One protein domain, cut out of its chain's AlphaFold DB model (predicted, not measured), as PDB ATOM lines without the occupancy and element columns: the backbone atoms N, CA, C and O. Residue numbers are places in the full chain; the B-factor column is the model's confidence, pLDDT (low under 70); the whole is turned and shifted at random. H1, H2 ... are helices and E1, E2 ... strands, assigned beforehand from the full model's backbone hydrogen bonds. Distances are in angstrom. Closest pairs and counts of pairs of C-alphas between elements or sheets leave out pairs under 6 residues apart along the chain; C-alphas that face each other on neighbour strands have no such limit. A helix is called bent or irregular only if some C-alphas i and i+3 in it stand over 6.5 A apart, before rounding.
ATOM      1  N   PRO A 548     107.188 182.998 282.261       72.12
ATOM      2  CA  PRO A 548     108.340 182.123 282.030       72.12
ATOM      3  C   PRO A 548     109.645 182.717 282.613       72.12
ATOM      4  O   PRO A 548     110.532 183.162 281.887       72.12
ATOM      5  N   VAL A 549     109.765 182.721 283.949       67.06
ATOM      6  CA  VAL A 549     110.900 183.319 284.687       67.06
ATOM      7  C   VAL A 549     112.209 182.539 284.494       67.06
ATOM      8  O   VAL A 549     113.245 183.134 284.201       67.06
ATOM      9  N   ASP A 550     112.181 181.207 284.584       59.62
ATOM     10  CA  ASP A 550     113.403 180.378 284.594       59.62
ATOM     11  C   ASP A 550     114.148 180.361 283.242       59.62
ATOM     12  O   ASP A 550     115.383 180.330 283.179       59.62
ATOM     13  N   SER A 551     113.411 180.448 282.132       58.81
ATOM     14  CA  SER A 551     113.975 180.593 280.780       58.81
ATOM     15  C   SER A 551     114.643 181.954 280.558       58.81
ATOM     16  O   SER A 551     115.601 182.055 279.791       58.81
ATOM     17  N   ALA A 552     114.176 183.002 281.246       57.25
ATOM     18  CA  ALA A 552     114.765 184.335 281.153       57.25
ATOM     19  C   ALA A 552     116.111 184.426 281.887       57.25
ATOM     20  O   ALA A 552     117.055 185.024 281.374       57.25
ATOM     21  N   VAL A 553     116.222 183.782 283.053       58.53
ATOM     22  CA  VAL A 553     117.439 183.805 283.882       58.53
ATOM     23  C   VAL A 553     118.558 182.948 283.283       58.53
ATOM     24  O   VAL A 553     119.711 183.370 283.255       58.53
ATOM     25  N   SER A 554     118.233 181.764 282.756       55.03
ATOM     26  CA  SER A 554     119.219 180.802 282.229       55.03
ATOM     27  C   SER A 554     119.955 181.258 280.963       55.03
ATOM     28  O   SER A 554     120.993 180.696 280.619       55.03
ATOM     29  N   THR A 555     119.447 182.279 280.275       56.59
ATOM     30  CA  THR A 555     119.995 182.762 279.002       56.59
ATOM     31  C   THR A 555     120.669 184.137 279.113       56.59
ATOM     32  O   THR A 555     121.130 184.668 278.102       56.59
ATOM     33  N   ALA A 556     120.723 184.752 280.300       56.94
ATOM     34  CA  ALA A 556     121.338 186.064 280.524       56.94
ATOM     35  C   ALA A 556     122.873 185.982 280.699       56.94
ATOM     36  O   ALA A 556     123.408 184.997 281.202       56.94
ATOM     37  N   THR A 557     123.601 187.026 280.286       59.53
ATOM     38  CA  THR A 557     125.071 187.110 280.419       59.53
ATOM     39  C   THR A 557     125.512 187.491 281.838       59.53
ATOM     40  O   THR A 557     124.808 188.222 282.528       59.53
ATOM     41  N   GLY A 558     126.710 187.071 282.268       57.34
ATOM     42  CA  GLY A 558     127.168 187.230 283.661       57.34
ATOM     43  C   GLY A 558     127.203 188.666 284.211       57.34
ATOM     44  O   GLY A 558     126.917 188.860 285.388       57.34
ATOM     45  N   ALA A 559     127.500 189.677 283.384       56.00
ATOM     46  CA  ALA A 559     127.542 191.078 283.823       56.00
ATOM     47  C   ALA A 559     126.138 191.688 284.008       56.00
ATOM     48  O   ALA A 559     125.864 192.289 285.045       56.00
ATOM     49  N   SER A 560     125.220 191.458 283.057       57.44
ATOM     50  CA  SER A 560     123.825 191.920 283.158       57.44
ATOM     51  C   SER A 560     123.061 191.202 284.275       57.44
ATOM     52  O   SER A 560     122.204 191.787 284.937       57.44
ATOM     53  N   LEU A 561     123.411 189.941 284.548       60.53
ATOM     54  CA  LEU A 561     122.847 189.178 285.656       60.53
ATOM     55  C   LEU A 561     123.298 189.724 287.023       60.53
ATOM     56  O   LEU A 561     122.491 189.781 287.944       60.53
ATOM     57  N   ALA A 562     124.553 190.163 287.168       59.00
ATOM     58  CA  ALA A 562     125.052 190.725 288.425       59.00
ATOM     59  C   ALA A 562     124.389 192.072 288.769       59.00
ATOM     60  O   ALA A 562     123.942 192.266 289.899       59.00
ATOM     61  N   GLU A 563     124.264 192.973 287.792       59.59
ATOM     62  CA  GLU A 563     123.637 194.290 287.970       59.59
ATOM     63  C   GLU A 563     122.121 194.184 288.201       59.59
ATOM     64  O   GLU A 563     121.578 194.820 289.105       59.59
ATOM     65  N   SER A 564     121.436 193.300 287.469       58.84
ATOM     66  CA  SER A 564     120.012 193.016 287.692       58.84
ATOM     67  C   SER A 564     119.742 192.335 289.031       58.84
ATOM     68  O   SER A 564     118.761 192.672 289.693       58.84
ATOM     69  N   THR A 565     120.618 191.432 289.482       62.72
ATOM     70  CA  THR A 565     120.515 190.815 290.813       62.72
ATOM     71  C   THR A 565     120.754 191.853 291.907       62.72
ATOM     72  O   THR A 565     120.046 191.842 292.911       62.72
ATOM     73  N   ALA A 566     121.683 192.793 291.710       62.91
ATOM     74  CA  ALA A 566     121.917 193.905 292.630       62.91
ATOM     75  C   ALA A 566     120.718 194.867 292.689       62.91
ATOM     76  O   ALA A 566     120.283 195.226 293.777       62.91
ATOM     77  N   LEU A 567     120.127 195.240 291.550       63.62
ATOM     78  CA  LEU A 567     118.948 196.111 291.511       63.62
ATOM     79  C   LEU A 567     117.709 195.420 292.092       63.62
ATOM     80  O   LEU A 567     116.984 196.027 292.872       63.62
ATOM     81  N   LYS A 568     117.487 194.146 291.755       64.56
ATOM     82  CA  LYS A 568     116.389 193.340 292.299       64.56
ATOM     83  C   LYS A 568     116.530 193.160 293.806       64.56
ATOM     84  O   LYS A 568     115.586 193.464 294.519       64.56
ATOM     85  N   SER A 569     117.702 192.750 294.291       61.69
ATOM     86  CA  SER A 569     117.948 192.634 295.736       61.69
ATOM     87  C   SER A 569     117.828 193.982 296.435       61.69
ATOM     88  O   SER A 569     117.238 194.045 297.501       61.69
ATOM     89  N   THR A 570     118.273 195.074 295.805       62.16
ATOM     90  CA  THR A 570     118.066 196.427 296.330       62.16
ATOM     91  C   THR A 570     116.576 196.756 296.406       62.16
ATOM     92  O   THR A 570     116.128 197.250 297.427       62.16
ATOM     93  N   LEU A 571     115.772 196.479 295.379       60.22
ATOM     94  CA  LEU A 571     114.328 196.740 295.402       60.22
ATOM     95  C   LEU A 571     113.591 195.837 296.408       60.22
ATOM     96  O   LEU A 571     112.731 196.330 297.130       60.22
ATOM     97  N   GLU A 572     113.971 194.564 296.526       62.53
ATOM     98  CA  GLU A 572     113.417 193.604 297.494       62.53
ATOM     99  C   GLU A 572     113.796 193.959 298.943       62.53
ATOM    100  O   GLU A 572     112.936 193.959 299.824       62.53
ATOM    101  N   GLU A 573     115.045 194.359 299.195       58.38
ATOM    102  CA  GLU A 573     115.531 194.869 300.487       58.38
ATOM    103  C   GLU A 573     114.918 196.242 300.825       58.38
ATOM    104  O   GLU A 573     114.823 196.651 301.987       58.38
ATOM    105  N   GLN A 574     114.467 196.978 299.808       50.38
ATOM    106  CA  GLN A 574     113.727 198.225 299.963       50.38
ATOM    107  C   GLN A 574     112.217 198.014 300.185       50.38
ATOM    108  O   GLN A 574     111.587 198.933 300.716       50.38
ATOM    109  N   GLY A 575     111.666 196.836 299.857       53.56
ATOM    110  CA  GLY A 575     110.271 196.436 300.078       53.56
ATOM    111  C   GLY A 575     109.766 195.412 299.046       53.56
ATOM    112  O   GLY A 575     109.687 195.713 297.858       53.56
ATOM    113  N   GLY A 576     109.388 194.206 299.489       60.22
ATOM    114  CA  GLY A 576     108.755 193.184 298.635       60.22
ATOM    115  C   GLY A 576     107.223 193.282 298.601       60.22
ATOM    116  O   GLY A 576     106.633 193.946 299.453       60.22
ATOM    117  N   THR A 577     106.564 192.557 297.685       65.75
ATOM    118  CA  THR A 577     105.088 192.477 297.546       65.75
ATOM    119  C   THR A 577     104.346 192.364 298.878       65.75
ATOM    120  O   THR A 577     103.346 193.044 299.112       65.75
ATOM    121  N   VAL A 578     104.833 191.501 299.771       64.50
ATOM    122  CA  VAL A 578     104.209 191.246 301.075       64.50
ATOM    123  C   VAL A 578     104.339 192.463 301.994       64.50
ATOM    124  O   VAL A 578     103.386 192.815 302.685       64.50
ATOM    125  N   THR A 579     105.487 193.141 301.975       66.75
ATOM    126  CA  THR A 579     105.736 194.371 302.737       66.75
ATOM    127  C   THR A 579     104.921 195.542 302.191       66.75
ATOM    128  O   THR A 579     104.340 196.293 302.970       66.75
ATOM    129  N   GLU A 580     104.839 195.675 300.865       71.62
ATOM    130  CA  GLU A 580     104.035 196.690 300.178       71.62
ATOM    131  C   GLU A 580     102.540 196.530 300.507       71.62
ATOM    132  O   GLU A 580     101.870 197.506 300.846       71.62
ATOM    133  N   GLU A 581     102.025 195.295 300.485       71.50
ATOM    134  CA  GLU A 581     100.600 195.008 300.675       71.50
ATOM    135  C   GLU A 581     100.178 194.968 302.153       71.50
ATOM    136  O   GLU A 581      99.166 195.562 302.526       71.50
ATOM    137  N   LEU A 582     100.936 194.303 303.030       72.19
ATOM    138  CA  LEU A 582     100.586 194.210 304.454       72.19
ATOM    139  C   LEU A 582     100.971 195.465 305.229       72.19
ATOM    140  O   LEU A 582     100.210 195.891 306.100       72.19
ATOM    141  N   GLY A 583     102.107 196.086 304.891       71.75
ATOM    142  CA  GLY A 583     102.543 197.348 305.494       71.75
ATOM    143  C   GLY A 583     101.545 198.476 305.244       71.75
ATOM    144  O   GLY A 583     101.362 199.345 306.093       71.75
ATOM    145  N   ARG A 584     100.784 198.405 304.142       75.25
ATOM    146  CA  ARG A 584      99.656 199.304 303.889       75.25
ATOM    147  C   ARG A 584      98.639 199.281 305.033       75.25
ATOM    148  O   ARG A 584      98.215 200.352 305.444       75.25
ATOM    149  N   TYR A 585      98.270 198.106 305.551       73.56
ATOM    150  CA  TYR A 585      97.294 197.952 306.641       73.56
ATOM    151  C   TYR A 585      97.912 198.143 308.025       73.56
ATOM    152  O   TYR A 585      97.359 198.847 308.872       73.56
ATOM    153  N   ALA A 586      99.059 197.511 308.241       70.75
ATOM    154  CA  ALA A 586      99.690 197.397 309.544       70.75
ATOM    155  C   ALA A 586     100.597 198.588 309.894       70.75
ATOM    156  O   ALA A 586     101.003 198.732 311.042       70.75
ATOM    157  N   GLY A 587     100.893 199.446 308.917       74.12
ATOM    158  CA  GLY A 587     101.903 200.488 309.037       74.12
ATOM    159  C   GLY A 587     103.294 199.949 308.709       74.12
ATOM    160  O   GLY A 587     103.541 198.742 308.715       74.12
ATOM    161  N   ALA A 824      81.802 201.424 280.412       81.38
ATOM    162  CA  ALA A 824      81.826 201.103 278.987       81.38
ATOM    163  C   ALA A 824      83.210 200.620 278.523       81.38
ATOM    164  O   ALA A 824      83.295 199.756 277.650       81.38
ATOM    165  N   GLU A 825      84.281 201.125 279.143       84.56
ATOM    166  CA  GLU A 825      85.657 200.724 278.857       84.56
ATOM    167  C   GLU A 825      85.907 199.282 279.325       84.56
ATOM    168  O   GLU A 825      86.429 198.472 278.566       84.56
ATOM    169  N   TYR A 826      85.455 198.896 280.521       83.25
ATOM    170  CA  TYR A 826      85.553 197.506 280.992       83.25
ATOM    171  C   TYR A 826      84.712 196.550 280.146       83.25
ATOM    172  O   TYR A 826      85.142 195.431 279.869       83.25
ATOM    173  N   TYR A 827      83.523 196.976 279.713       86.56
ATOM    174  CA  TYR A 827      82.696 196.183 278.808       86.56
ATOM    175  C   TYR A 827      83.406 195.948 277.466       86.56
ATOM    176  O   TYR A 827      83.495 194.808 277.009       86.56
ATOM    177  N   ALA A 828      83.955 197.001 276.855       89.56
ATOM    178  CA  ALA A 828      84.710 196.896 275.609       89.56
ATOM    179  C   ALA A 828      85.980 196.044 275.776       89.56
ATOM    180  O   ALA A 828      86.218 195.150 274.965       89.56
ATOM    181  N   ALA A 829      86.726 196.232 276.868       90.75
ATOM    182  CA  ALA A 829      87.887 195.420 277.224       90.75
ATOM    183  C   ALA A 829      87.527 193.940 277.397       90.75
ATOM    184  O   ALA A 829      88.198 193.071 276.848       90.75
ATOM    185  N   SER A 830      86.439 193.633 278.107       90.62
ATOM    186  CA  SER A 830      85.944 192.264 278.270       90.62
ATOM    187  C   SER A 830      85.585 191.633 276.925       90.62
ATOM    188  O   SER A 830      85.958 190.489 276.669       90.62
ATOM    189  N   LYS A 831      84.902 192.364 276.033       92.62
ATOM    190  CA  LYS A 831      84.587 191.858 274.689       92.62
ATOM    191  C   LYS A 831      85.853 191.617 273.874       92.62
ATOM    192  O   LYS A 831      85.965 190.543 273.296       92.62
ATOM    193  N   LEU A 832      86.804 192.552 273.888       94.12
ATOM    194  CA  LEU A 832      88.096 192.426 273.213       94.12
ATOM    195  C   LEU A 832      88.865 191.195 273.706       94.12
ATOM    196  O   LEU A 832      89.213 190.328 272.911       94.12
ATOM    197  N   LEU A 833      89.082 191.082 275.017       93.69
ATOM    198  CA  LEU A 833      89.868 189.999 275.612       93.69
ATOM    199  C   LEU A 833      89.196 188.632 275.452       93.69
ATOM    200  O   LEU A 833      89.887 187.623 275.400       93.69
ATOM    201  N   ASN A 834      87.869 188.565 275.343       94.06
ATOM    202  CA  ASN A 834      87.153 187.309 275.109       94.06
ATOM    203  C   ASN A 834      86.970 186.957 273.622       94.06
ATOM    204  O   ASN A 834      86.354 185.933 273.336       94.06
ATOM    205  N   THR A 835      87.508 187.746 272.679       93.62
ATOM    206  CA  THR A 835      87.538 187.346 271.258       93.62
ATOM    207  C   THR A 835      88.476 186.163 271.010       93.62
ATOM    208  O   THR A 835      88.146 185.274 270.229       93.62
ATOM    209  N   GLU A 836      89.613 186.115 271.708       91.62
ATOM    210  CA  GLU A 836      90.599 185.034 271.627       91.62
ATOM    211  C   GLU A 836      90.544 184.169 272.903       91.62
ATOM    212  O   GLU A 836      91.282 184.402 273.862       91.62
ATOM    213  N   THR A 837      89.648 183.173 272.939       87.69
ATOM    214  CA  THR A 837      89.327 182.391 274.156       87.69
ATOM    215  C   THR A 837      90.476 181.554 274.707       87.69
ATOM    216  O   THR A 837      90.467 181.242 275.889       87.69
ATOM    217  N   GLU A 838      91.480 181.234 273.893       90.12
ATOM    218  CA  GLU A 838      92.648 180.438 274.308       90.12
ATOM    219  C   GLU A 838      93.871 181.301 274.648       90.12
ATOM    220  O   GLU A 838      94.851 180.820 275.221       90.12
ATOM    221  N   SER A 839      93.838 182.589 274.296       93.19
ATOM    222  CA  SER A 839      94.969 183.490 274.497       93.19
ATOM    223  C   SER A 839      95.163 183.801 275.976       93.19
ATOM    224  O   SER A 839      94.207 184.146 276.686       93.19
ATOM    225  N   LYS A 840      96.418 183.719 276.435       94.94
ATOM    226  CA  LYS A 840      96.800 184.117 277.792       94.94
ATOM    227  C   LYS A 840      97.007 185.626 277.881       94.94
ATOM    228  O   LYS A 840      97.352 186.302 276.906       94.94
ATOM    229  N   ILE A 841      96.811 186.146 279.083       95.00
ATOM    230  CA  ILE A 841      96.738 187.566 279.399       95.00
ATOM    231  C   ILE A 841      97.610 187.823 280.626       95.00
ATOM    232  O   ILE A 841      97.451 187.166 281.655       95.00
ATOM    233  N   VAL A 842      98.515 188.792 280.530       93.75
ATOM    234  CA  VAL A 842      99.227 189.333 281.691       93.75
ATOM    235  C   VAL A 842      98.380 190.454 282.274       93.75
ATOM    236  O   VAL A 842      97.992 191.372 281.555       93.75
ATOM    237  N   ARG A 843      98.076 190.386 283.567       91.44
ATOM    238  CA  ARG A 843      97.315 191.407 284.285       91.44
ATOM    239  C   ARG A 843      98.177 192.061 285.347       91.44
ATOM    240  O   ARG A 843      98.657 191.385 286.255       91.44
ATOM    241  N   ILE A 844      98.243 193.383 285.298       90.56
ATOM    242  CA  ILE A 844      98.923 194.215 286.285       90.56
ATOM    243  C   ILE A 844      97.892 195.198 286.848       90.56
ATOM    244  O   ILE A 844      97.340 196.010 286.109       90.56
ATOM    245  N   GLY A 845      97.564 195.060 288.135       78.19
ATOM    246  CA  GLY A 845      96.749 196.008 288.911       78.19
ATOM    247  C   GLY A 845      95.236 196.045 288.622       78.19
ATOM    248  O   GLY A 845      94.466 196.368 289.519       78.19
ATOM    249  N   THR A 846      94.765 195.651 287.433       81.44
ATOM    250  CA  THR A 846      93.350 195.859 287.044       81.44
ATOM    251  C   THR A 846      92.349 194.890 287.689       81.44
ATOM    252  O   THR A 846      92.667 193.749 288.025       81.44
ATOM    253  N   LEU A 847      91.074 195.289 287.761       75.38
ATOM    254  CA  LEU A 847      89.948 194.469 288.244       75.38
ATOM    255  C   LEU A 847      89.214 193.688 287.133       75.38
ATOM    256  O   LEU A 847      88.100 193.208 287.318       75.38
ATOM    257  N   LEU A 848      89.833 193.522 285.965       82.31
ATOM    258  CA  LEU A 848      89.217 192.847 284.817       82.31
ATOM    259  C   LEU A 848      88.988 191.319 284.913       82.31
ATOM    260  O   LEU A 848      88.127 190.857 284.162       82.31
ATOM    261  N   PRO A 849      89.657 190.509 285.774       82.44
ATOM    262  CA  PRO A 849      89.579 189.045 285.687       82.44
ATOM    263  C   PRO A 849      88.173 188.473 285.657       82.44
ATOM    264  O   PRO A 849      87.894 187.650 284.795       82.44
ATOM    265  N   TYR A 850      87.273 188.938 286.525       85.56
ATOM    266  CA  TYR A 850      85.890 188.453 286.583       85.56
ATOM    267  C   TYR A 850      85.171 188.489 285.226       85.56
ATOM    268  O   TYR A 850      84.329 187.640 284.942       85.56
ATOM    269  N   PHE A 851      85.516 189.463 284.381       88.12
ATOM    270  CA  PHE A 851      84.918 189.666 283.064       88.12
ATOM    271  C   PHE A 851      85.649 188.920 281.940       88.12
ATOM    272  O   PHE A 851      85.269 189.041 280.776       88.12
ATOM    273  N   ILE A 852      86.699 188.168 282.260       90.38
ATOM    274  CA  ILE A 852      87.454 187.323 281.340       90.38
ATOM    275  C   ILE A 852      86.999 185.877 281.570       90.38
ATOM    276  O   ILE A 852      87.108 185.349 282.678       90.38
ATOM    277  N   ALA A 853      86.478 185.236 280.525       90.69
ATOM    278  CA  ALA A 853      86.071 183.833 280.580       90.69
ATOM    279  C   ALA A 853      87.288 182.943 280.867       90.69
ATOM    280  O   ALA A 853      88.357 183.200 280.311       90.69
ATOM    281  N   SER A 854      87.132 181.924 281.720       91.06
ATOM    282  CA  SER A 854      88.214 180.992 282.097       91.06
ATOM    283  C   SER A 854      89.497 181.694 282.569       91.06
ATOM    284  O   SER A 854      90.616 181.303 282.225       91.06
ATOM    285  N   ASN A 855      89.356 182.780 283.338       90.56
ATOM    286  CA  ASN A 855      90.502 183.577 283.783       90.56
ATOM    287  C   ASN A 855      91.513 182.804 284.645       90.56
ATOM    288  O   ASN A 855      92.674 183.197 284.694       90.56
ATOM    289  N   ASP A 856      91.116 181.689 285.252       87.12
ATOM    290  CA  ASP A 856      91.986 180.794 286.006       87.12
ATOM    291  C   ASP A 856      93.087 180.168 285.148       87.12
ATOM    292  O   ASP A 856      94.193 179.947 285.631       87.12
ATOM    293  N   THR A 857      92.805 179.931 283.866       88.00
ATOM    294  CA  THR A 857      93.750 179.329 282.910       88.00
ATOM    295  C   THR A 857      94.346 180.338 281.936       88.00
ATOM    296  O   THR A 857      95.316 180.027 281.248       88.00
ATOM    297  N   ARG A 858      93.800 181.556 281.881       91.31
ATOM    298  CA  ARG A 858      94.208 182.582 280.914       91.31
ATOM    299  C   ARG A 858      94.944 183.752 281.541       91.31
ATOM    300  O   ARG A 858      95.787 184.333 280.872       91.31
ATOM    301  N   VAL A 859      94.660 184.116 282.789       91.12
ATOM    302  CA  VAL A 859      95.168 185.361 283.380       91.12
ATOM    303  C   VAL A 859      96.324 185.082 284.337       91.12
ATOM    304  O   VAL A 859      96.131 184.511 285.406       91.12
ATOM    305  N   ALA A 860      97.521 185.545 283.981       89.38
ATOM    306  CA  ALA A 860      98.663 185.638 284.884       89.38
ATOM    307  C   ALA A 860      98.619 186.981 285.617       89.38
ATOM    308  O   ALA A 860      98.647 188.031 284.977       89.38
ATOM    309  N   SER A 861      98.539 186.966 286.948       86.25
ATOM    310  CA  SER A 861      98.549 188.200 287.742       86.25
ATOM    311  C   SER A 861      99.962 188.567 288.183       86.25
ATOM    312  O   SER A 861     100.648 187.748 288.793       86.25
ATOM    313  N   ASP A 862     100.342 189.818 287.949       86.88
ATOM    314  CA  ASP A 862     101.579 190.429 288.432       86.88
ATOM    315  C   ASP A 862     101.297 191.842 288.966       86.88
ATOM    316  O   ASP A 862     101.734 192.854 288.429       86.88
ATOM    317  N   ASN A 863     100.469 191.911 290.011       84.31
ATOM    318  CA  ASN A 863      99.905 193.172 290.505       84.31
ATOM    319  C   ASN A 863     100.946 194.181 291.004       84.31
ATOM    320  O   ASN A 863     100.644 195.367 291.045       84.31
ATOM    321  N   GLN A 864     102.127 193.713 291.407       85.12
ATOM    322  CA  GLN A 864     103.216 194.539 291.938       85.12
ATOM    323  C   GLN A 864     104.489 194.442 291.093       85.12
ATOM    324  O   GLN A 864     105.540 194.898 291.529       85.12
ATOM    325  N   LEU A 865     104.394 193.884 289.879       88.25
ATOM    326  CA  LEU A 865     105.480 193.832 288.894       88.25
ATOM    327  C   LEU A 865     106.721 193.024 289.326       88.25
ATOM    328  O   LEU A 865     107.785 193.148 288.719       88.25
ATOM    329  N   ASP A 866     106.609 192.173 290.345       82.69
ATOM    330  CA  ASP A 866     107.727 191.358 290.831       82.69
ATOM    331  C   ASP A 866     108.147 190.304 289.790       82.69
ATOM    332  O   ASP A 866     109.343 190.057 289.589       82.69
ATOM    333  N   GLN A 867     107.185 189.694 289.087       84.19
ATOM    334  CA  GLN A 867     107.494 188.701 288.050       84.19
ATOM    335  C   GLN A 867     108.041 189.366 286.781       84.19
ATOM    336  O   GLN A 867     108.972 188.839 286.160       84.19
ATOM    337  N   PHE A 868     107.511 190.535 286.419       87.62
ATOM    338  CA  PHE A 868     108.034 191.393 285.365       87.62
ATOM    339  C   PHE A 868     109.490 191.756 285.643       87.62
ATOM    340  O   PHE A 868     110.352 191.500 284.806       87.62
ATOM    341  N   LEU A 869     109.814 192.271 286.830       84.00
ATOM    342  CA  LEU A 869     111.198 192.611 287.154       84.00
ATOM    343  C   LEU A 869     112.118 191.390 287.113       84.00
ATOM    344  O   LEU A 869     113.231 191.480 286.596       84.00
ATOM    345  N   ALA A 870     111.656 190.236 287.599       78.12
ATOM    346  CA  ALA A 870     112.435 189.002 287.564       78.12
ATOM    347  C   ALA A 870     112.742 188.505 286.136       78.12
ATOM    348  O   ALA A 870     113.726 187.792 285.947       78.12
ATOM    349  N   THR A 871     111.926 188.868 285.147       78.94
ATOM    350  CA  THR A 871     112.072 188.442 283.744       78.94
ATOM    351  C   THR A 871     112.743 189.492 282.867       78.94
ATOM    352  O   THR A 871     113.565 189.145 282.021       78.94
ATOM    353  N   TYR A 872     112.428 190.769 283.074       81.12
ATOM    354  CA  TYR A 872     112.913 191.882 282.267       81.12
ATOM    355  C   TYR A 872     114.310 192.354 282.682       81.12
ATOM    356  O   TYR A 872     115.187 192.485 281.825       81.12
ATOM    357  N   LEU A 873     114.558 192.559 283.984       72.75
ATOM    358  CA  LEU A 873     115.818 193.147 284.463       72.75
ATOM    359  C   LEU A 873     117.084 192.385 284.039       72.75
ATOM    360  O   LEU A 873     118.057 193.060 283.709       72.75
ATOM    361  N   PRO A 874     117.128 191.033 283.989       70.56
ATOM    362  CA  PRO A 874     118.340 190.310 283.587       70.56
ATOM    363  C   PRO A 874     118.896 190.674 282.202       70.56
ATOM    364  O   PRO A 874     120.076 190.421 281.932       70.56
ATOM    365  N   ARG A 875     118.063 191.243 281.319       69.44
ATOM    366  CA  ARG A 875     118.430 191.610 279.942       69.44
ATOM    367  C   ARG A 875     118.152 193.070 279.581       69.44
ATOM    368  O   ARG A 875     118.858 193.591 278.726       69.44
ATOM    369  N   GLY A 876     117.154 193.709 280.196       71.56
ATOM    370  CA  GLY A 876     116.754 195.085 279.882       71.56
ATOM    371  C   GLY A 876     116.287 195.274 278.433       71.56
ATOM    372  O   GLY A 876     116.481 196.345 277.869       71.56
ATOM    373  N   ASP A 877     115.734 194.226 277.811       78.06
ATOM    374  CA  ASP A 877     115.319 194.207 276.403       78.06
ATOM    375  C   ASP A 877     113.807 193.958 276.299       78.06
ATOM    376  O   ASP A 877     113.306 192.879 276.643       78.06
ATOM    377  N   ALA A 878     113.080 194.976 275.833       83.00
ATOM    378  CA  ALA A 878     111.627 194.954 275.716       83.00
ATOM    379  C   ALA A 878     111.145 193.970 274.638       83.00
ATOM    380  O   ALA A 878     110.175 193.240 274.859       83.00
ATOM    381  N   ALA A 879     111.855 193.882 273.507       82.69
ATOM    382  CA  ALA A 879     111.521 192.962 272.423       82.69
ATOM    383  C   ALA A 879     111.718 191.505 272.858       82.69
ATOM    384  O   ALA A 879     110.908 190.639 272.523       82.69
ATOM    385  N   TYR A 880     112.757 191.237 273.657       83.88
ATOM    386  CA  TYR A 880     112.951 189.926 274.267       83.88
ATOM    387  C   TYR A 880     111.818 189.565 275.233       83.88
ATOM    388  O   TYR A 880     111.280 188.463 275.150       83.88
ATOM    389  N   TYR A 881     111.441 190.476 276.136       86.56
ATOM    390  CA  TYR A 881     110.357 190.231 277.090       86.56
ATOM    391  C   TYR A 881     109.028 189.943 276.376       86.56
ATOM    392  O   TYR A 881     108.363 188.952 276.682       86.56
ATOM    393  N   ALA A 882     108.676 190.748 275.372       88.62
ATOM    394  CA  ALA A 882     107.481 190.536 274.563       88.62
ATOM    395  C   ALA A 882     107.533 189.223 273.766       88.62
ATOM    396  O   ALA A 882     106.564 188.468 273.788       88.62
ATOM    397  N   GLY A 883     108.665 188.903 273.128       88.38
ATOM    398  CA  GLY A 883     108.854 187.638 272.409       88.38
ATOM    399  C   GLY A 883     108.728 186.419 273.326       88.38
ATOM    400  O   GLY A 883     108.006 185.478 273.018       88.38
ATOM    401  N   MET A 884     109.325 186.476 274.516       89.00
ATOM    402  CA  MET A 884     109.215 185.435 275.541       89.00
ATOM    403  C   MET A 884     107.757 185.216 275.984       89.00
ATOM    404  O   MET A 884     107.307 184.077 276.130       89.00
ATOM    405  N   LEU A 885     107.002 186.297 276.197       91.50
ATOM    406  CA  LEU A 885     105.570 186.212 276.489       91.50
ATOM    407  C   LEU A 885     104.792 185.609 275.310       91.50
ATOM    408  O   LEU A 885     103.951 184.730 275.519       91.50
ATOM    409  N   TYR A 886     105.096 186.041 274.084       92.88
ATOM    410  CA  TYR A 886     104.474 185.531 272.867       92.88
ATOM    411  C   TYR A 886     104.691 184.018 272.714       92.88
ATOM    412  O   TYR A 886     103.729 183.269 272.513       92.88
ATOM    413  N   ASP A 887     105.915 183.543 272.907       90.62
ATOM    414  CA  ASP A 887     106.264 182.123 272.822       90.62
ATOM    415  C   ASP A 887     105.573 181.290 273.916       90.62
ATOM    416  O   ASP A 887     105.182 180.145 273.688       90.62
ATOM    417  N   ALA A 888     105.320 181.880 275.090       89.50
ATOM    418  CA  ALA A 888     104.568 181.252 276.179       89.50
ATOM    419  C   ALA A 888     103.031 181.267 275.989       89.50
ATOM    420  O   ALA A 888     102.287 180.748 276.838       89.50
ATOM    421  N   GLY A 889     102.547 181.833 274.877       92.81
ATOM    422  CA  GLY A 889     101.130 181.913 274.512       92.81
ATOM    423  C   GLY A 889     100.391 183.128 275.079       92.81
ATOM    424  O   GLY A 889      99.162 183.183 275.002       92.81
ATOM    425  N   PHE A 890     101.103 184.100 275.656       94.62
ATOM    426  CA  PHE A 890     100.510 185.380 276.030       94.62
ATOM    427  C   PHE A 890     100.325 186.246 274.788       94.62
ATOM    428  O   PHE A 890     101.196 186.328 273.921       94.62
ATOM    429  N   ARG A 891      99.156 186.875 274.678       95.75
ATOM    430  CA  ARG A 891      98.819 187.772 273.563       95.75
ATOM    431  C   ARG A 891      98.425 189.159 274.019       95.75
ATOM    432  O   ARG A 891      98.456 190.072 273.205       95.75
ATOM    433  N   TYR A 892      98.094 189.328 275.297       96.25
ATOM    434  CA  TYR A 892      97.662 190.610 275.833       96.25
ATOM    435  C   TYR A 892      98.372 190.945 277.137       96.25
ATOM    436  O   TYR A 892      98.596 190.068 277.975       96.25
ATOM    437  N   ILE A 893      98.655 192.231 277.322       94.81
ATOM    438  CA  ILE A 893      99.053 192.822 278.597       94.81
ATOM    439  C   ILE A 893      98.000 193.858 278.963       94.81
ATOM    440  O   ILE A 893      97.721 194.768 278.187       94.81
ATOM    441  N   VAL A 894      97.410 193.703 280.140       94.00
ATOM    442  CA  VAL A 894      96.399 194.597 280.694       94.00
ATOM    443  C   VAL A 894      97.015 195.286 281.899       94.00
ATOM    444  O   VAL A 894      97.245 194.648 282.931       94.00
ATOM    445  N   PHE A 895      97.282 196.579 281.765       92.44
ATOM    446  CA  PHE A 895      98.003 197.361 282.759       92.44
ATOM    447  C   PHE A 895      97.149 198.479 283.317       92.44
ATOM    448  O   PHE A 895      96.576 199.283 282.583       92.44
ATOM    449  N   ASP A 896      97.101 198.524 284.635       88.50
ATOM    450  CA  ASP A 896      96.448 199.565 285.387       88.50
ATOM    451  C   ASP A 896      97.351 200.799 285.526       88.50
ATOM    452  O   ASP A 896      98.426 200.739 286.131       88.50
ATOM    453  N   LEU A 897      96.875 201.938 285.017       87.12
ATOM    454  CA  LEU A 897      97.587 203.214 285.064       87.12
ATOM    455  C   LEU A 897      97.765 203.757 286.485       87.12
ATOM    456  O   LEU A 897      98.614 204.616 286.692       87.12
ATOM    457  N   GLY A 898      96.984 203.275 287.455       83.62
ATOM    458  CA  GLY A 898      97.102 203.645 288.863       83.62
ATOM    459  C   GLY A 898      97.802 202.602 289.731       83.62
ATOM    460  O   GLY A 898      97.624 202.643 290.946       83.62
ATOM    461  N   THR A 899      98.549 201.650 289.163       84.31
ATOM    462  CA  THR A 899      99.203 200.576 289.942       84.31
ATOM    463  C   THR A 899     100.097 201.117 291.067       84.31
ATOM    464  O   THR A 899     100.072 200.599 292.178       84.31
ATOM    465  N   ASP A 900     100.852 202.185 290.821       84.44
ATOM    466  CA  ASP A 900     101.785 202.812 291.771       84.44
ATOM    467  C   ASP A 900     101.098 203.559 292.922       84.44
ATOM    468  O   ASP A 900     101.698 203.827 293.962       84.44
ATOM    469  N   SER A 901      99.826 203.903 292.756       78.75
ATOM    470  CA  SER A 901      99.115 204.782 293.678       78.75
ATOM    471  C   SER A 901      98.803 204.145 295.039       78.75
ATOM    472  O   SER A 901      98.517 204.857 296.005       78.75
ATOM    473  N   ILE A 902      98.904 202.814 295.144       74.44
ATOM    474  CA  ILE A 902      98.820 202.092 296.422       74.44
ATOM    475  C   ILE A 902     100.140 202.121 297.202       74.44
ATOM    476  O   ILE A 902     100.162 201.729 298.372       74.44
ATOM    477  N   ASP A 903     101.231 202.578 296.583       77.06
ATOM    478  CA  ASP A 903     102.551 202.582 297.190       77.06
ATOM    479  C   ASP A 903     102.654 203.639 298.290       77.06
ATOM    480  O   ASP A 903     102.785 204.848 298.061       77.06
ATOM    481  N   LYS A 904     102.623 203.163 299.531       75.06
ATOM    482  CA  LYS A 904     102.843 203.981 300.725       75.06
ATOM    483  C   LYS A 904     104.202 203.732 301.373       75.06
ATOM    484  O   LYS A 904     104.463 204.285 302.440       75.06
ATOM    485  N   THR A 905     105.064 202.936 300.746       75.94
ATOM    486  CA  THR A 905     106.400 202.671 301.274       75.94
ATOM    487  C   THR A 905     107.217 203.962 301.296       75.94
ATOM    488  O   THR A 905     107.109 204.813 300.408       75.94
ATOM    489  N   THR A 906     108.086 204.117 302.297       75.12
ATOM    490  CA  THR A 906     108.985 205.282 302.386       75.12
ATOM    491  C   THR A 906     109.897 205.392 301.163       75.12
ATOM    492  O   THR A 906     110.301 206.488 300.783       75.12
ATOM    493  N   LYS A 907     110.223 204.254 300.539       77.69
ATOM    494  CA  LYS A 907     111.165 204.157 299.420       77.69
ATOM    495  C   LYS A 907     110.498 204.153 298.043       77.69
ATOM    496  O   LYS A 907     111.234 204.121 297.053       77.69
ATOM    497  N   LYS A 908     109.159 204.207 297.992       83.38
ATOM    498  CA  LYS A 908     108.348 204.197 296.769       83.38
ATOM    499  C   LYS A 908     108.748 203.068 295.816       83.38
ATOM    500  O   LYS A 908     109.058 203.301 294.649       83.38
ATOM    501  N   THR A 909     108.864 201.859 296.369       82.81
ATOM    502  CA  THR A 909     109.354 200.688 295.637       82.81
ATOM    503  C   THR A 909     108.471 200.364 294.447       82.81
ATOM    504  O   THR A 909     108.984 200.328 293.336       82.81
ATOM    505  N   LEU A 910     107.163 200.214 294.637       85.25
ATOM    506  CA  LEU A 910     106.210 199.916 293.574       85.25
ATOM    507  C   LEU A 910     106.106 201.052 292.550       85.25
ATOM    508  O   LEU A 910     106.036 200.759 291.360       85.25
ATOM    509  N   THR A 911     106.174 202.322 292.968       88.50
ATOM    510  CA  THR A 911     106.252 203.451 292.020       88.50
ATOM    511  C   THR A 911     107.442 203.287 291.077       88.50
ATOM    512  O   THR A 911     107.264 203.300 289.866       88.50
ATOM    513  N   LYS A 912     108.633 202.974 291.605       87.44
ATOM    514  CA  LYS A 912     109.812 202.702 290.766       87.44
ATOM    515  C   LYS A 912     109.618 201.499 289.842       87.44
ATOM    516  O   LYS A 912     110.087 201.524 288.709       87.44
ATOM    517  N   LYS A 913     108.955 200.428 290.304       88.81
ATOM    518  CA  LYS A 913     108.659 199.256 289.452       88.81
ATOM    519  C   LYS A 913     107.753 199.650 288.284       88.81
ATOM    520  O   LYS A 913     107.991 199.216 287.159       88.81
ATOM    521  N   VAL A 914     106.745 200.480 288.553       90.19
ATOM    522  CA  VAL A 914     105.829 201.023 287.543       90.19
ATOM    523  C   VAL A 914     106.567 201.919 286.556       90.19
ATOM    524  O   VAL A 914     106.383 201.726 285.357       90.19
ATOM    525  N   ASP A 915     107.452 202.803 287.019       89.06
ATOM    526  CA  ASP A 915     108.276 203.647 286.144       89.06
ATOM    527  C   ASP A 915     109.129 202.787 285.195       89.06
ATOM    528  O   ASP A 915     109.142 203.002 283.986       89.06
ATOM    529  N   ILE A 916     109.781 201.737 285.714       87.25
ATOM    530  CA  ILE A 916     110.567 200.795 284.897       87.25
ATOM    531  C   ILE A 916     109.686 200.102 283.849       87.25
ATOM    532  O   ILE A 916     110.100 199.947 282.698       87.25
ATOM    533  N   PHE A 917     108.485 199.670 284.234       90.44
ATOM    534  CA  PHE A 917     107.547 199.025 283.319       90.44
ATOM    535  C   PHE A 917     107.053 199.987 282.231       90.44
ATOM    536  O   PHE A 917     107.032 199.621 281.059       90.44
ATOM    537  N   GLN A 918     106.696 201.223 282.587       88.94
ATOM    538  CA  GLN A 918     106.250 202.235 281.629       88.94
ATOM    539  C   GLN A 918     107.363 202.615 280.650       88.94
ATOM    540  O   GLN A 918     107.113 202.651 279.446       88.94
ATOM    541  N   ASN A 919     108.595 202.792 281.133       86.00
ATOM    542  CA  ASN A 919     109.757 203.052 280.282       86.00
ATOM    543  C   ASN A 919     109.963 201.914 279.271       86.00
ATOM    544  O   ASN A 919     110.089 202.163 278.075       86.00
ATOM    545  N   MET A 920     109.878 200.657 279.725       87.56
ATOM    546  CA  MET A 920     109.967 199.472 278.861       87.56
ATOM    547  C   MET A 920     108.910 199.481 277.749       87.56
ATOM    548  O   MET A 920     109.239 199.235 276.588       87.56
ATOM    549  N   VAL A 921     107.656 199.804 278.074       86.62
ATOM    550  CA  VAL A 921     106.568 199.852 277.085       86.62
ATOM    551  C   VAL A 921     106.710 201.038 276.122       86.62
ATOM    552  O   VAL A 921     106.345 200.917 274.954       86.62
ATOM    553  N   ASN A 922     107.282 202.156 276.573       82.31
ATOM    554  CA  ASN A 922     107.536 203.336 275.743       82.31
ATOM    555  C   ASN A 922     108.809 203.217 274.880       82.31
ATOM    556  O   ASN A 922     109.080 204.103 274.072       82.31
ATOM    557  N   GLY A 923     109.583 202.133 275.018       73.44
ATOM    558  CA  GLY A 923     110.866 201.962 274.323       73.44
ATOM    559  C   GLY A 923     112.006 202.796 274.922       73.44
ATOM    560  O   GLY A 923     113.040 202.985 274.283       73.44
ATOM    561  N   GLU A 924     111.834 203.286 276.147       66.94
ATOM    562  CA  GLU A 924     112.832 204.038 276.899       66.94
ATOM    563  C   GLU A 924     113.654 203.067 277.761       66.94
ATOM    564  O   GLU A 924     113.121 202.289 278.558       66.94
ATOM    565  N   ALA A 925     114.980 203.071 277.602       56.84
ATOM    566  CA  ALA A 925     115.841 202.235 278.433       56.84
ATOM    567  C   ALA A 925     115.855 202.773 279.883       56.84
ATOM    568  O   ALA A 925     115.982 203.985 280.075       56.84
ATOM    569  N   PRO A 926     115.756 201.913 280.919       55.94
ATOM    570  CA  PRO A 926     115.777 202.372 282.303       55.94
ATOM    571  C   PRO A 926     117.092 203.099 282.593       55.94
ATOM    572  O   PRO A 926     118.165 202.525 282.392       55.94
ATOM    573  N   GLU A 927     117.020 204.324 283.131       51.50
ATOM    574  CA  GLU A 927     118.208 205.096 283.534       51.50
ATOM    575  C   GLU A 927     119.167 204.253 284.372       51.50
ATOM    576  O   GLU A 927     120.375 204.352 284.196       51.50
ATOM    577  N   ALA A 928     118.643 203.374 285.234       49.28
ATOM    578  CA  ALA A 928     119.422 202.594 286.188       49.28
ATOM    579  C   ALA A 928     120.302 201.486 285.571       49.28
ATOM    580  O   ALA A 928     121.287 201.132 286.208       49.28
ATOM    581  N   THR A 929     119.988 200.978 284.371       45.69
ATOM    582  CA  THR A 929     120.635 199.795 283.749       45.69
ATOM    583  C   THR A 929     121.456 200.119 282.499       45.69
ATOM    584  O   THR A 929     121.915 199.214 281.802       45.69
ATOM    585  N   ALA A 930     121.591 201.398 282.152       52.34
ATOM    586  CA  ALA A 930     122.410 201.814 281.023       52.34
ATOM    587  C   ALA A 930     123.903 201.605 281.359       52.34
ATOM    588  O   ALA A 930     124.386 202.217 282.320       52.34
ATOM    589  N   PRO A 931     124.642 200.758 280.610       49.16
ATOM    590  CA  PRO A 931     126.064 200.544 280.849       49.16
ATOM    591  C   PRO A 931     126.814 201.869 280.728       49.16
ATOM    592  O   PRO A 931     126.552 202.651 279.813       49.16
ATOM    593  N   MET A 932     127.740 202.129 281.650       46.19
ATOM    594  CA  MET A 932     128.621 203.287 281.525       46.19
ATOM    595  C   MET A 932     129.613 203.046 280.387       46.19
ATOM    596  O   MET A 932     130.215 201.973 280.301       46.19
ATOM    597  N   ASP A 933     129.779 204.030 279.510       60.38
ATOM    598  CA  ASP A 933     130.881 204.044 278.561       60.38
ATOM    599  C   ASP A 933     132.221 204.258 279.278       60.38
ATOM    600  O   ASP A 933     132.314 204.473 280.490       60.38
ATOM    601  N   GLU A 934     133.295 204.232 278.492       54.00
ATOM    602  CA  GLU A 934     134.658 204.482 278.961       54.00
ATOM    603  C   GLU A 934     134.857 205.890 279.567       54.00
ATOM    604  O   GLU A 934     135.905 206.163 280.152       54.00
ATOM    605  N   ARG A 935     133.868 206.789 279.452       52.09
ATOM    606  CA  ARG A 935     133.860 208.149 280.011       52.09
ATOM    607  C   ARG A 935     133.021 208.259 281.287       52.09
ATOM    608  O   ARG A 935     132.996 209.327 281.894       52.09
ATOM    609  N   GLY A 936     132.382 207.172 281.724       46.09
ATOM    610  CA  GLY A 936     131.467 207.171 282.865       46.09
ATOM    611  C   GLY A 936     130.077 207.721 282.533       46.09
ATOM    612  O   GLY A 936     129.292 207.973 283.448       46.09
ATOM    613  N   GLU A 937     129.756 207.915 281.252       42.44
ATOM    614  CA  GLU A 937     128.442 208.348 280.784       42.44
ATOM    615  C   GLU A 937     127.565 207.132 280.482       42.44
ATOM    616  O   GLU A 937     128.009 206.130 279.924       42.44
ATOM    617  N   ARG A 938     126.293 207.186 280.873       49.00
ATOM    618  CA  ARG A 938     125.353 206.083 280.650       49.00
ATOM    619  C   ARG A 938     124.998 205.979 279.160       49.00
ATOM    620  O   ARG A 938     124.437 206.914 278.595       49.00
ATOM    621  N   VAL A 939     125.276 204.833 278.537       45.97
ATOM    622  CA  VAL A 939     124.917 204.542 277.140       45.97
ATOM    623  C   VAL A 939     123.545 203.890 277.091       45.97
ATOM    624  O   VAL A 939     123.371 202.724 277.449       45.97
ATOM    625  N   PHE A 940     122.562 204.627 276.591       50.16
ATOM    626  CA  PHE A 940     121.247 204.079 276.291       50.16
ATOM    627  C   PHE A 940     121.327 203.331 274.953       50.16
ATOM    628  O   PHE A 940     121.597 203.934 273.915       50.16
ATOM    629  N   ARG A 941     121.113 202.007 274.953       51.22
ATOM    630  CA  ARG A 941     120.769 201.312 273.701       51.22
ATOM    631  C   ARG A 941     119.411 201.847 273.255       51.22
ATOM    632  O   ARG A 941     118.514 201.917 274.092       51.22
ATOM    633  N   GLU A 942     119.263 202.208 271.978       48.25
ATOM    634  CA  GLU A 942     117.938 202.443 271.390       48.25
ATOM    635  C   GLU A 942     117.053 201.248 271.758       48.25
ATOM    636  O   GLU A 942     117.376 200.103 271.418       48.25
ATOM    637  N   GLY A 943     116.002 201.499 272.542       52.34
ATOM    638  CA  GLY A 943     115.074 200.461 272.954       52.34
ATOM    639  C   GLY A 943     114.481 199.839 271.701       52.34
ATOM    640  O   GLY A 943     113.834 200.521 270.907       52.34
ATOM    641  N   GLY A 944     114.749 198.550 271.478       56.12
ATOM    642  CA  GLY A 944     114.121 197.824 270.382       56.12
ATOM    643  C   GLY A 944     112.602 197.975 270.473       56.12
ATOM    644  O   GLY A 944     112.057 198.022 271.575       56.12
ATOM    645  N   ASN A 945     111.923 198.061 269.322       65.31
ATOM    646  CA  ASN A 945     110.463 198.123 269.273       65.31
ATOM    647  C   ASN A 945     109.892 197.010 270.177       65.31
ATOM    648  O   ASN A 945     110.174 195.836 269.909       65.31
ATOM    649  N   PRO A 946     109.106 197.344 271.218       67.06
ATOM    650  CA  PRO A 946     108.673 196.388 272.230       67.06
ATOM    651  C   PRO A 946     107.755 195.290 271.671       67.06
ATOM    652  O   PRO A 946     107.349 194.417 272.424       67.06
ATOM    653  N   ARG A 947     107.417 195.301 270.370       82.88
ATOM    654  CA  ARG A 947     106.442 194.394 269.738       82.88
ATOM    655  C   ARG A 947     105.089 194.443 270.451       82.88
ATOM    656  O   ARG A 947     104.386 193.442 270.546       82.88
ATOM    657  N   LEU A 948     104.732 195.619 270.955       87.38
ATOM    658  CA  LEU A 948     103.463 195.881 271.614       87.38
ATOM    659  C   LEU A 948     102.655 196.852 270.758       87.38
ATOM    660  O   LEU A 948     103.129 197.930 270.410       87.38
ATOM    661  N   GLU A 949     101.427 196.468 270.435       90.75
ATOM    662  CA  GLU A 949     100.443 197.332 269.793       90.75
ATOM    663  C   GLU A 949      99.400 197.738 270.831       90.75
ATOM    664  O   GLU A 949      98.741 196.887 271.428       90.75
ATOM    665  N   GLU A 950      99.233 199.036 271.071       92.06
ATOM    666  CA  GLU A 950      98.127 199.524 271.891       92.06
ATOM    667  C   GLU A 950      96.810 199.305 271.143       92.06
ATOM    668  O   GLU A 950      96.514 199.981 270.162       92.06
ATOM    669  N   VAL A 951      96.011 198.351 271.616       93.56
ATOM    670  CA  VAL A 951      94.712 198.018 271.009       93.56
ATOM    671  C   VAL A 951      93.552 198.706 271.716       93.56
ATOM    672  O   VAL A 951      92.457 198.803 271.165       93.56
ATOM    673  N   MET A 952      93.773 199.173 272.946       92.25
ATOM    674  CA  MET A 952      92.789 199.925 273.708       92.25
ATOM    675  C   MET A 952      93.464 200.747 274.804       92.25
ATOM    676  O   MET A 952      94.227 200.210 275.606       92.25
ATOM    677  N   ARG A 953      93.088 202.021 274.904       90.56
ATOM    678  CA  ARG A 953      93.405 202.889 276.038       90.56
ATOM    679  C   ARG A 953      92.122 203.410 276.655       90.56
ATOM    680  O   ARG A 953      91.270 203.967 275.969       90.56
ATOM    681  N   ALA A 954      92.007 203.177 277.950       86.50
ATOM    682  CA  ALA A 954      90.910 203.589 278.799       86.50
ATOM    683  C   ALA A 954      91.406 204.642 279.797       86.50
ATOM    684  O   ALA A 954      92.610 204.808 280.003       86.50
ATOM    685  N   SER A 955      90.478 205.328 280.455       75.62
ATOM    686  CA  SER A 955      90.787 206.339 281.472       75.62
ATOM    687  C   SER A 955      91.646 205.812 282.633       75.62
ATOM    688  O   SER A 955      92.430 206.567 283.205       75.62
ATOM    689  N   GLY A 956      91.518 204.523 282.966       79.69
ATOM    690  CA  GLY A 956      92.220 203.885 284.084       79.69
ATOM    691  C   GLY A 956      93.191 202.760 283.720       79.69
ATOM    692  O   GLY A 956      93.922 202.298 284.587       79.69
ATOM    693  N   PHE A 957      93.212 202.279 282.476       89.00
ATOM    694  CA  PHE A 957      94.051 201.142 282.086       89.00
ATOM    695  C   PHE A 957      94.386 201.157 280.593       89.00
ATOM    696  O   PHE A 957      93.728 201.824 279.795       89.00
ATOM    697  N   ILE A 958      95.393 200.381 280.204       91.94
ATOM    698  CA  ILE A 958      95.775 200.160 278.807       91.94
ATOM    699  C   ILE A 958      95.807 198.658 278.525       91.94
ATOM    700  O   ILE A 958      96.157 197.855 279.394       91.94
ATOM    701  N   ILE A 959      95.424 198.281 277.305       94.25
ATOM    702  CA  ILE A 959      95.579 196.931 276.770       94.25
ATOM    703  C   ILE A 959      96.532 196.986 275.580       94.25
ATOM    704  O   ILE A 959      96.230 197.600 274.553       94.25
ATOM    705  N   TRP A 960      97.649 196.276 275.706       95.19
ATOM    706  CA  TRP A 960      98.563 196.014 274.600       95.19
ATOM    707  C   TRP A 960      98.361 194.607 274.057       95.19
ATOM    708  O   TRP A 960      98.215 193.656 274.828       95.19
ATOM    709  N   LYS A 961      98.387 194.473 272.732       94.69
ATOM    710  CA  LYS A 961      98.508 193.204 272.022       94.69
ATOM    711  C   LYS A 961      99.981 192.931 271.733       94.69
ATOM    712  O   LYS A 961     100.698 193.805 271.254       94.69
ATOM    713  N   ILE A 962     100.424 191.717 272.037       93.75
ATOM    714  CA  ILE A 962     101.791 191.259 271.795       93.75
ATOM    715  C   ILE A 962     101.879 190.746 270.357       93.75
ATOM    716  O   ILE A 962     101.139 189.834 269.969       93.75
ATOM    717  N   LEU A 963     102.771 191.345 269.575       90.56
ATOM    718  CA  LEU A 963     103.015 191.013 268.179       90.56
ATOM    719  C   LEU A 963     104.098 189.921 268.042       90.56
ATOM    720  O   LEU A 963     104.974 189.825 268.906       90.56
ATOM    721  N   PRO A 964     104.021 189.092 266.982       83.50
ATOM    722  CA  PRO A 964     104.981 188.018 266.710       83.50
ATOM    723  C   PRO A 964     106.424 188.474 266.470       83.50
ATOM    724  O   PRO A 964     106.677 189.661 266.159       83.50
TER     725      PRO A 964
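Overview. This is residues 548 to 587 and 824 to 964 of the 964 residues of the protein "PMT_2 domain-containing protein" of Candidatus Gracilibacteria bacterium CG17_big_fil_post_rev_8_21_14_2_50_48_13 (UniProt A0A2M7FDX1). A strongly twisted five-stranded sheet is covered by helix H4 on one face and by H7 and H9 on the other. H6 lies near H7 and H9, with H1 and the long H2 farther from the sheet, while residues 923 to 947 make a long loop away from the sheet. The 181 printed residues include nine named helices and five named strands, in the order H1 H2 H3 H4 E1 H5 E2 H6 H7 E3 H8 H9 E4 E5; the class is mixed, helices and strands. The sheet is mixed, order E2 E1 E3 E5 E4. The whole is compact, with a radius of gyration of the C-alphas of 16.7 A and spans of 52 by 44 by 29 A.

Along the chain. The strands are E1, residues 840 to 844; E2, 859 to 861; E3, 890 to 896, 17.5 A long; E4, 948 to 953; and E5, 957 to 962, 16.2 A. C-alpha 962 ends E5 at (101.791, 191.259, 271.795). The helices are H1, 549 to 553, beginning at (110.900, 183.319, 284.687); H2, 558 to 574, 23.8 A; H3, 577 to 586; H4, 824 to 833; H5, 855 to 858; H6, 866 to 872; H7, 878 to 887; H8, 899 to 902; and H9, 909 to 922, 20.2 A. H8 is only just irregular: C-alphas 899 and 902 are 6.7 A apart.

Arrangement. E1 is parallel to E2 (N 860 to O 841, 2.8 A) and to E3 (N 842 to O 892, 2.9 A). E5 is antiparallel to E3, with N 893 and O 960 at 2.9 A. E4 and E5 form a hairpin, with N 949 and O 961 at 2.9 A. E1, H5, E2 is a strand-helix-strand unit, two parallel neighbours with a helix between. Two split strand-helix-strand units, whose two strands run the same way but are not neighbours, are E2, H6 H7, E3, with E1 between the strands in the sheet, and E3, H8 H9, E4, with E5 between the strands in the sheet; both crossovers are right-handed. H4, at a height over the sheet of 9.7 A, runs along the strands, at 18 degrees to E5 on the local plane. On the opposite face are H7, at 8.9 A, and H9, at 10.6 A. H5 only grazes the sheet. H9 touches H8 with residues 910 to 914 alone; the closest C-alphas are those of Asp 900 and Thr 911, 4.5 A. H1 touches H6, closest at Val 549 and Thr 871, C-alphas 5.3 A apart. H6 and H7 touch only at the corner, only just, with 3 pairs of C-alphas within 8 A, the closest Tyr 872 and Tyr 881, 6.0 A. H2 is close to but not clearly touching H6, at a shallow tilt of 18 degrees, opposite ways; their closest C-alphas, of Lys 568 and Leu 869, are 7.3 A apart. H3 and H2 are apart. Every O i to N i+4 pair is within hydrogen-bond range in H1, H2, H4, H6, H7 and H9, against 4 of 6 in H3; H5 and H8 are too short for such a pair.

Size, cuts and confidence. The two farthest C-alphas, of Ala 853 and Arg 935, are 53.6 A apart. Residues 588 to 823 are not printed, and C-alphas 587 and 824 stand 36.1 A apart across the cut. Of the links printed whole, H9 to E4 is long. Mean pLDDT of the printed part is 77.1; residues 549 to 579, 875 and 924 to 946 are under 70.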